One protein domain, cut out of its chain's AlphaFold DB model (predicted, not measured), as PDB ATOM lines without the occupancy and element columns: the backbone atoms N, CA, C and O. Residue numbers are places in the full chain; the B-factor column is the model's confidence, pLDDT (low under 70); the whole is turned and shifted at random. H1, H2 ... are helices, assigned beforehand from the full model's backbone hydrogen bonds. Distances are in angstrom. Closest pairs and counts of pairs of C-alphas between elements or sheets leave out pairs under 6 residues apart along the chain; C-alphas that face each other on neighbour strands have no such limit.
ATOM      1  N   THR A   2      26.478   6.868  14.186       91.56
ATOM      2  CA  THR A   2      27.759   6.275  13.795       91.56
ATOM      3  C   THR A   2      28.157   6.647  12.371       91.56
ATOM      4  O   THR A   2      29.300   7.003  12.158       91.56
ATOM      5  N   GLU A   3      27.227   6.692  11.419       88.56
ATOM      6  CA  GLU A   3      27.505   7.004  10.011       88.56
ATOM      7  C   GLU A   3      28.045   8.424   9.817       88.56
ATOM      8  O   GLU A   3      28.975   8.639   9.041       88.56
ATOM      9  N   PHE A   4      27.492   9.395  10.552       89.62
ATOM     10  CA  PHE A   4      27.984  10.772  10.536       89.62
ATOM     11  C   PHE A   4      29.394  10.857  11.127       89.62
ATOM     12  O   PHE A   4      30.275  11.471  10.531       89.62
ATOM     13  N   LEU A   5      29.624  10.192  12.265       95.50
ATOM     14  CA  LEU A   5      30.949  10.119  12.883       95.50
ATOM     15  C   LEU A   5      31.961   9.415  11.970       95.50
ATOM     16  O   LEU A   5      33.076   9.899  11.820       95.50
ATOM     17  N   THR A   6      31.577   8.325  11.304       94.75
ATOM     18  CA  THR A   6      32.426   7.620  10.336       94.75
ATOM     19  C   THR A   6      32.786   8.519   9.157       94.75
ATOM     20  O   THR A   6      33.956   8.579   8.784       94.75
ATOM     21  N   ALA A   7      31.820   9.255   8.599       92.00
ATOM     22  CA  ALA A   7      32.083  10.211   7.525       92.00
ATOM     23  C   ALA A   7      33.031  11.335   7.976       92.00
ATOM     24  O   ALA A   7      33.940  11.703   7.232       92.00
ATOM     25  N   LEU A   8      32.867  11.840   9.204       94.44
ATOM     26  CA  LEU A   8      33.749  12.856   9.777       94.44
ATOM     27  C   LEU A   8      35.177  12.328   9.970       94.44
ATOM     28  O   LEU A   8      36.133  12.983   9.556       94.44
ATOM     29  N   CYS A   9      35.332  11.126  10.533       97.12
ATOM     30  CA  CYS A   9      36.633  10.470  10.675       97.12
ATOM     31  C   CYS A   9      37.312  10.268   9.316       97.12
ATOM     32  O   CYS A   9      38.508  10.518   9.186       97.12
ATOM     33  N   LEU A  10      36.554   9.857   8.294       96.12
ATOM     34  CA  LEU A  10      37.081   9.675   6.947       96.12
ATOM     35  C   LEU A  10      37.536  11.004   6.329       96.12
ATOM     36  O   LEU A  10      38.612  11.054   5.741       96.12
ATOM     37  N   ALA A  11      36.768  12.084   6.499       95.19
ATOM     38  CA  ALA A  11      37.151  13.411   6.014       95.19
ATOM     39  C   ALA A  11      38.476  13.884   6.638       95.19
ATOM     40  O   ALA A  11      39.376  14.316   5.917       95.19
ATOM     41  N   VAL A  12      38.630  13.727   7.958       97.38
ATOM     42  CA  VAL A  12      39.873  14.068   8.673       97.38
ATOM     43  C   VAL A  12      41.038  13.182   8.226       97.38
ATOM     44  O   VAL A  12      42.143  13.681   8.025       97.38
ATOM     45  N   ALA A  13      40.811  11.880   8.035       97.88
ATOM     46  CA  ALA A  13      41.843  10.966   7.555       97.88
ATOM     47  C   ALA A  13      42.330  11.343   6.146       97.88
ATOM     48  O   ALA A  13      43.535  11.362   5.905       97.88
ATOM     49  N   ILE A  14      41.414  11.690   5.234       96.44
ATOM     50  CA  ILE A  14      41.757  12.120   3.871       96.44
ATOM     51  C   ILE A  14      42.563  13.425   3.896       96.44
ATOM     52  O   ILE A  14      43.599  13.501   3.238       96.44
ATOM     53  N   GLU A  15      42.140  14.420   4.684       95.38
ATOM     54  CA  GLU A  15      42.907  15.656   4.900       95.38
ATOM     55  C   GLU A  15      44.321  15.346   5.424       95.38
ATOM     56  O   GLU A  15      45.313  15.798   4.852       95.38
ATOM     57  N   GLY A  16      44.441  14.513   6.463       96.25
ATOM     58  CA  GLY A  16      45.728  14.128   7.049       96.25
ATOM     59  C   GLY A  16      46.659  13.418   6.064       96.25
ATOM     60  O   GLY A  16      47.845  13.746   5.986       96.25
ATOM     61  N   ILE A  17      46.124  12.491   5.262       97.56
ATOM     62  CA  ILE A  17      46.875  11.812   4.197       97.56
ATOM     63  C   ILE A  17      47.341  12.822   3.146       97.56
ATOM     64  O   ILE A  17      48.490  12.753   2.717       97.56
ATOM     65  N   ALA A  18      46.498  13.781   2.753       95.56
ATOM     66  CA  ALA A  18      46.883  14.813   1.794       95.56
ATOM     67  C   ALA A  18      48.047  15.677   2.314       95.56
ATOM     68  O   ALA A  18      48.997  15.931   1.569       95.56
ATOM     69  N   TYR A  19      48.029  16.066   3.595       94.12
ATOM     70  CA  TYR A  19      49.149  16.783   4.219       94.12
ATOM     71  C   TYR A  19      50.421  15.935   4.307       94.12
ATOM     72  O   TYR A  19      51.509  16.461   4.070       94.12
ATOM     73  N   ALA A  20      50.304  14.647   4.634       97.12
ATOM     74  CA  ALA A  20      51.452  13.753   4.777       97.12
ATOM     75  C   ALA A  20      52.089  13.387   3.425       97.12
ATOM     76  O   ALA A  20      53.311  13.386   3.300       97.12
ATOM     77  N   ALA A  21      51.270  13.100   2.410       97.56
ATOM     78  CA  ALA A  21      51.733  12.692   1.087       97.56
ATOM     79  C   ALA A  21      52.225  13.878   0.242       97.56
ATOM     80  O   ALA A  21      53.194  13.740  -0.503       97.56
ATOM     81  N   PHE A  22      51.583  15.051   0.355       97.00
ATOM     82  CA  PHE A  22      51.867  16.217  -0.491       97.00
ATOM     83  C   PHE A  22      51.974  17.531   0.311       97.00
ATOM     84  O   PHE A  22      51.234  18.491   0.051       97.00
ATOM     85  N   PRO A  23      52.924  17.637   1.260       94.50
ATOM     86  CA  PRO A  23      53.001  18.770   2.183       94.50
ATOM     87  C   PRO A  23      53.234  20.113   1.473       94.50
ATOM     88  O   PRO A  23      52.611  21.119   1.818       94.50
ATOM     89  N   ASP A  24      54.095  20.153   0.453       96.81
ATOM     90  CA  ASP A  24      54.402  21.390  -0.276       96.81
ATOM     91  C   ASP A  24      53.244  21.877  -1.149       96.81
ATOM     92  O   ASP A  24      53.005  23.084  -1.255       96.81
ATOM     93  N   ALA A  25      52.497  20.950  -1.753       95.00
ATOM     94  CA  ALA A  25      51.305  21.289  -2.519       95.00
ATOM     95  C   ALA A  25      50.240  21.913  -1.608       95.00
ATOM     96  O   ALA A  25      49.677  22.955  -1.950       95.00
ATOM     97  N   MET A  26      50.023  21.339  -0.420       95.75
ATOM     98  CA  MET A  26      49.084  21.886   0.561       95.75
ATOM     99  C   MET A  26      49.495  23.271   1.054       95.75
ATOM    100  O   MET A  26      48.674  24.185   1.014       95.75
ATOM    101  N   ARG A  27      50.770  23.488   1.408       94.81
ATOM    102  CA  ARG A  27      51.256  24.824   1.807       94.81
ATOM    103  C   ARG A  27      50.995  25.881   0.734       94.81
ATOM    104  O   ARG A  27      50.502  26.964   1.043       94.81
ATOM    105  N   ARG A  28      51.278  25.567  -0.537       95.50
ATOM    106  CA  ARG A  28      51.018  26.481  -1.665       95.50
ATOM    107  C   ARG A  28      49.528  26.767  -1.833       95.50
ATOM    108  O   ARG A  28      49.159  27.911  -2.086       95.50
ATOM    109  N   THR A  29      48.680  25.753  -1.703       94.19
ATOM    110  CA  THR A  29      47.224  25.916  -1.798       94.19
ATOM    111  C   THR A  29      46.685  26.775  -0.659       94.19
ATOM    112  O   THR A  29      45.928  27.706  -0.920       94.19
ATOM    113  N   MET A  30      47.137  26.555   0.577       94.19
ATOM    114  CA  MET A  30      46.737  27.367   1.730       94.19
ATOM    115  C   MET A  30      47.167  28.828   1.587       94.19
ATOM    116  O   MET A  30      46.365  29.725   1.835       94.19
ATOM    117  N   ALA A  31      48.383  29.085   1.093       96.19
ATOM    118  CA  ALA A  31      48.839  30.446   0.807       96.19
ATOM    119  C   ALA A  31      47.958  31.149  -0.242       96.19
ATOM    120  O   ALA A  31      47.644  32.328  -0.098       96.19
ATOM    121  N   LYS A  32      47.507  30.422  -1.275       94.38
ATOM    122  CA  LYS A  32      46.554  30.959  -2.259       94.38
ATOM    123  C   LYS A  32      45.205  31.258  -1.613       94.38
ATOM    124  O   LYS A  32      44.696  32.356  -1.799       94.38
ATOM    125  N   ILE A  33      44.655  30.315  -0.844       94.19
ATOM    126  CA  ILE A  33      43.360  30.461  -0.160       94.19
ATOM    127  C   ILE A  33      43.371  31.662   0.792       94.19
ATOM    128  O   ILE A  33      42.413  32.429   0.800       94.19
ATOM    129  N   ALA A  34      44.460  31.870   1.535       93.94
ATOM    130  CA  ALA A  34      44.599  32.983   2.474       93.94
ATOM    131  C   ALA A  34      44.501  34.366   1.803       93.94
ATOM    132  O   ALA A  34      44.061  35.325   2.429       93.94
ATOM    133  N   LEU A  35      44.880  34.466   0.526       95.06
ATOM    134  CA  LEU A  35      44.808  35.701  -0.258       95.06
ATOM    135  C   LEU A  35      43.480  35.849  -1.022       95.06
ATOM    136  O   LEU A  35      43.247  36.879  -1.656       95.06
ATOM    137  N   MET A  36      42.602  34.839  -1.001       94.12
ATOM    138  CA  MET A  36      41.345  34.894  -1.744       94.12
ATOM    139  C   MET A  36      40.317  35.797  -1.048       94.12
ATOM    140  O   MET A  36      40.073  35.655   0.151       94.12
ATOM    141  N   PRO A  37      39.602  36.652  -1.803       94.31
ATOM    142  CA  PRO A  37      38.454  37.374  -1.271       94.31
ATOM    143  C   PRO A  37      37.390  36.406  -0.742       94.31
ATOM    144  O   PRO A  37      37.068  35.404  -1.391       94.31
ATOM    145  N   SER A  38      36.756  36.744   0.384       93.94
ATOM    146  CA  SER A  38      35.773  35.870   1.047       93.94
ATOM    147  C   SER A  38      34.608  35.467   0.136       93.94
ATOM    148  O   SER A  38      34.066  34.373   0.269       93.94
ATOM    149  N   GLY A  39      34.223  36.320  -0.822       95.44
ATOM    150  CA  GLY A  39      33.187  36.001  -1.809       95.44
ATOM    151  C   GLY A  39      33.561  34.832  -2.727       95.44
ATOM    152  O   GLY A  39      32.724  33.975  -3.003       95.44
ATOM    153  N   SER A  40      34.821  34.755  -3.163       93.31
ATOM    154  CA  SER A  40      35.314  33.637  -3.975       93.31
ATOM    155  C   SER A  40      35.400  32.354  -3.159       93.31
ATOM    156  O   SER A  40      34.963  31.307  -3.631       93.31
ATOM    157  N   LEU A  41      35.881  32.448  -1.915       94.19
ATOM    158  CA  LEU A  41      35.975  31.298  -1.019       94.19
ATOM    159  C   LEU A  41      34.595  30.690  -0.723       94.19
ATOM    160  O   LEU A  41      34.432  29.476  -0.794       94.19
ATOM    161  N   ARG A  42      33.574  31.531  -0.497       94.88
ATOM    162  CA  ARG A  42      32.182  31.083  -0.319       94.88
ATOM    163  C   ARG A  42      31.646  30.341  -1.538       94.88
ATOM    164  O   ARG A  42      31.027  29.298  -1.375       94.88
ATOM    165  N   ARG A  43      31.884  30.850  -2.753       96.62
ATOM    166  CA  ARG A  43      31.418  30.191  -3.987       96.62
ATOM    167  C   ARG A  43      32.060  28.822  -4.180       96.62
ATOM    168  O   ARG A  43      31.356  27.876  -4.510       96.62
ATOM    169  N   ILE A  44      33.367  28.714  -3.944       94.69
ATOM    170  CA  ILE A  44      34.088  27.439  -4.055       94.69
ATOM    171  C   ILE A  44      33.595  26.456  -2.993       94.69
ATOM    172  O   ILE A  44      33.280  25.318  -3.329       94.69
ATOM    173  N   GLY A  45      33.461  26.903  -1.741       93.75
ATOM    174  CA  GLY A  45      32.946  26.071  -0.653       93.75
ATOM    175  C   GLY A  45      31.524  25.572  -0.917       93.75
ATOM    176  O   GLY A  45      31.253  24.384  -0.768       93.75
ATOM    177  N   LEU A  46      30.629  26.449  -1.384       96.88
ATOM    178  CA  LEU A  46      29.268  26.068  -1.770       96.88
ATOM    179  C   LEU A  46      29.258  25.094  -2.952       96.88
ATOM    180  O   LEU A  46      28.544  24.097  -2.905       96.88
ATOM    181  N   GLY A  47      30.068  25.341  -3.984       97.38
ATOM    182  CA  GLY A  47      30.196  24.435  -5.126       97.38
ATOM    183  C   GLY A  47      30.670  23.042  -4.707       97.38
ATOM    184  O   GLY A  47      30.056  22.047  -5.083       97.38
ATOM    185  N   ALA A  48      31.703  22.968  -3.865       94.88
ATOM    186  CA  ALA A  48      32.208  21.708  -3.324       94.88
ATOM    187  C   ALA A  48      31.147  20.974  -2.488       94.88
ATOM    188  O   ALA A  48      30.960  19.771  -2.660       94.88
ATOM    189  N   ALA A  49      30.407  21.694  -1.637       94.94
ATOM    190  CA  ALA A  49      29.330  21.116  -0.837       94.94
ATOM    191  C   ALA A  49      28.201  20.548  -1.710       94.94
ATOM    192  O   ALA A  49      27.752  19.427  -1.478       94.94
ATOM    193  N   ILE A  50      27.772  21.279  -2.744       97.38
ATOM    194  CA  ILE A  50      26.737  20.820  -3.683       97.38
ATOM    195  C   ILE A  50      27.191  19.554  -4.412       97.38
ATOM    196  O   ILE A  50      26.428  18.594  -4.492       97.38
ATOM    197  N   ILE A  51      28.433  19.525  -4.906       96.81
ATOM    198  CA  ILE A  51      28.992  18.355  -5.595       96.81
ATOM    199  C   ILE A  51      29.048  17.150  -4.650       96.81
ATOM    200  O   ILE A  51      28.612  16.063  -5.023       96.81
ATOM    201  N   ALA A  52      29.534  17.337  -3.420       92.69
ATOM    202  CA  ALA A  52      29.632  16.261  -2.436       92.69
ATOM    203  C   ALA A  52      28.253  15.695  -2.059       92.69
ATOM    204  O   ALA A  52      28.061  14.480  -2.064       92.69
ATOM    205  N   ILE A  53      27.275  16.564  -1.781       93.62
ATOM    206  CA  ILE A  53      25.907  16.156  -1.425       93.62
ATOM    207  C   ILE A  53      25.213  15.488  -2.617       93.62
ATOM    208  O   ILE A  53      24.598  14.435  -2.451       93.62
ATOM    209  N   GLY A  54      25.327  16.061  -3.819       95.56
ATOM    210  CA  GLY A  54      24.758  15.493  -5.041       95.56
ATOM    211  C   GLY A  54      25.353  14.124  -5.379       95.56
ATOM    212  O   GLY A  54      24.613  13.191  -5.687       95.56
ATOM    213  N   GLY A  55      26.673  13.971  -5.240       94.12
ATOM    214  CA  GLY A  55      27.360  12.692  -5.406       94.12
ATOM    215  C   GLY A  55      26.922  11.657  -4.371       94.12
ATOM    216  O   GLY A  55      26.598  10.528  -4.734       94.12
ATOM    217  N   LEU A  56      26.830  12.046  -3.094       91.56
ATOM    218  CA  LEU A  56      26.329  11.167  -2.034       91.56
ATOM    219  C   LEU A  56      24.895  10.707  -2.317       91.56
ATOM    220  O   LEU A  56      24.571   9.534  -2.127       91.56
ATOM    221  N   TRP A  57      24.038  11.619  -2.778       92.88
ATOM    222  CA  TRP A  57      22.661  11.303  -3.138       92.88
ATOM    223  C   TRP A  57      22.591  10.317  -4.309       92.88
ATOM    224  O   TRP A  57      21.876   9.322  -4.215       92.88
ATOM    225  N   LEU A  58      23.383  10.537  -5.363       93.38
ATOM    226  CA  LEU A  58      23.437   9.656  -6.530       93.38
ATOM    227  C   LEU A  58      23.927   8.250  -6.158       93.38
ATOM    228  O   LEU A  58      23.265   7.266  -6.477       93.38
ATOM    229  N   LEU A  59      25.039   8.156  -5.421       92.25
ATOM    230  CA  LEU A  59      25.585   6.880  -4.948       92.25
ATOM    231  C   LEU A  59      24.580   6.129  -4.074       92.25
ATOM    232  O   LEU A  59      24.392   4.922  -4.222       92.25
ATOM    233  N   ARG A  60      23.884   6.851  -3.190       89.12
ATOM    234  CA  ARG A  60      22.832   6.269  -2.358       89.12
ATOM    235  C   ARG A  60      21.644   5.786  -3.187       89.12
ATOM    236  O   ARG A  60      21.039   4.783  -2.818       89.12
ATOM    237  N   HIS A  61      21.289   6.486  -4.264       89.19
ATOM    238  CA  HIS A  61      20.179   6.086  -5.121       89.19
ATOM    239  C   HIS A  61      20.511   4.854  -5.966       89.19
ATOM    240  O   HIS A  61      19.655   3.989  -6.098       89.19
ATOM    241  N   MET A  62      21.742   4.749  -6.475       86.50
ATOM    242  CA  MET A  62      22.214   3.588  -7.242       86.50
ATOM    243  C   MET A  62      22.342   2.310  -6.403       86.50
ATOM    244  O   MET A  62      22.330   1.215  -6.948       86.50
ATOM    245  N   SER A  63      22.504   2.449  -5.085       74.50
ATOM    246  CA  SER A  63      22.656   1.325  -4.157       74.50
ATOM    247  C   SER A  63      21.320   0.806  -3.599       74.50
ATOM    248  O   SER A  63      21.340  -0.048  -2.708       74.50
ATOM    249  N   ARG A  64      20.182   1.341  -4.058       54.62
ATOM    250  CA  ARG A  64      18.826   0.863  -3.740       54.62
ATOM    251  C   ARG A  64      18.244   0.103  -4.916       54.62
ATOM    252  O   ARG A  64      17.508  -0.863  -4.634       54.62
TER     253      ARG A  64
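This is residues 2 to 64 of the 64 residues of an uncharacterized protein of Magnetospirillum gryphiswaldense (UniProt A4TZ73). Three helices make an open, three-sided frame: the long helices H1 and H3 are two arms joined by the shorter H2, and the arms are skewed to each other with an empty space between them. Each corner of the frame, H1 to H2 and H2 to H3, is a tight turn. The printed part has 63 residues, with three named helices in the order H1, H2, H3 and no named strand; the class is all helix. The whole is loose, with a radius of gyration of the C-alphas of 14.8 A and spans of 43 by 29 by 18 A.

H1 is residues 2 to 21, 27.9 A from first to last C-alpha, and begins at C-alpha 2 at (27.759, 6.275, 13.795). H2 is residues 23 to 34, from C-alpha 23 at (53.001, 18.770, 2.183). H3, the longest helix, is residues 38 to 62, 36.0 A long, and ends at C-alpha 62 at (22.214, 3.588, -7.242).

H1 and H2 are close but not clearly touching; their closest C-alphas, those of Tyr 19 and Met 26, are 6.3 A apart. Their lines are about perpendicular at 72 degrees, only just past a steep tilt. H2 and H3 are close but not clearly touching, with the closest C-alphas, those of Ile 33 and Leu 41, 7.5 A apart. They run opposite ways at a steep tilt of 58 degrees. H1 and H3 are apart. In H1, H2 and H3 every O i to N i+4 pair is within hydrogen-bond range.

The C-alphas farthest apart are those of Leu 35 and Arg 64, 43.6 A. Residues 2 to 14, which belong to H1, stand free, and so do residues 42 to 64, of which 42 to 62 belong to H3. The printed part has no cut, and both links are tight. Mean pLDDT of the printed part is 93.6; residue 64, the chain's last, is under 70.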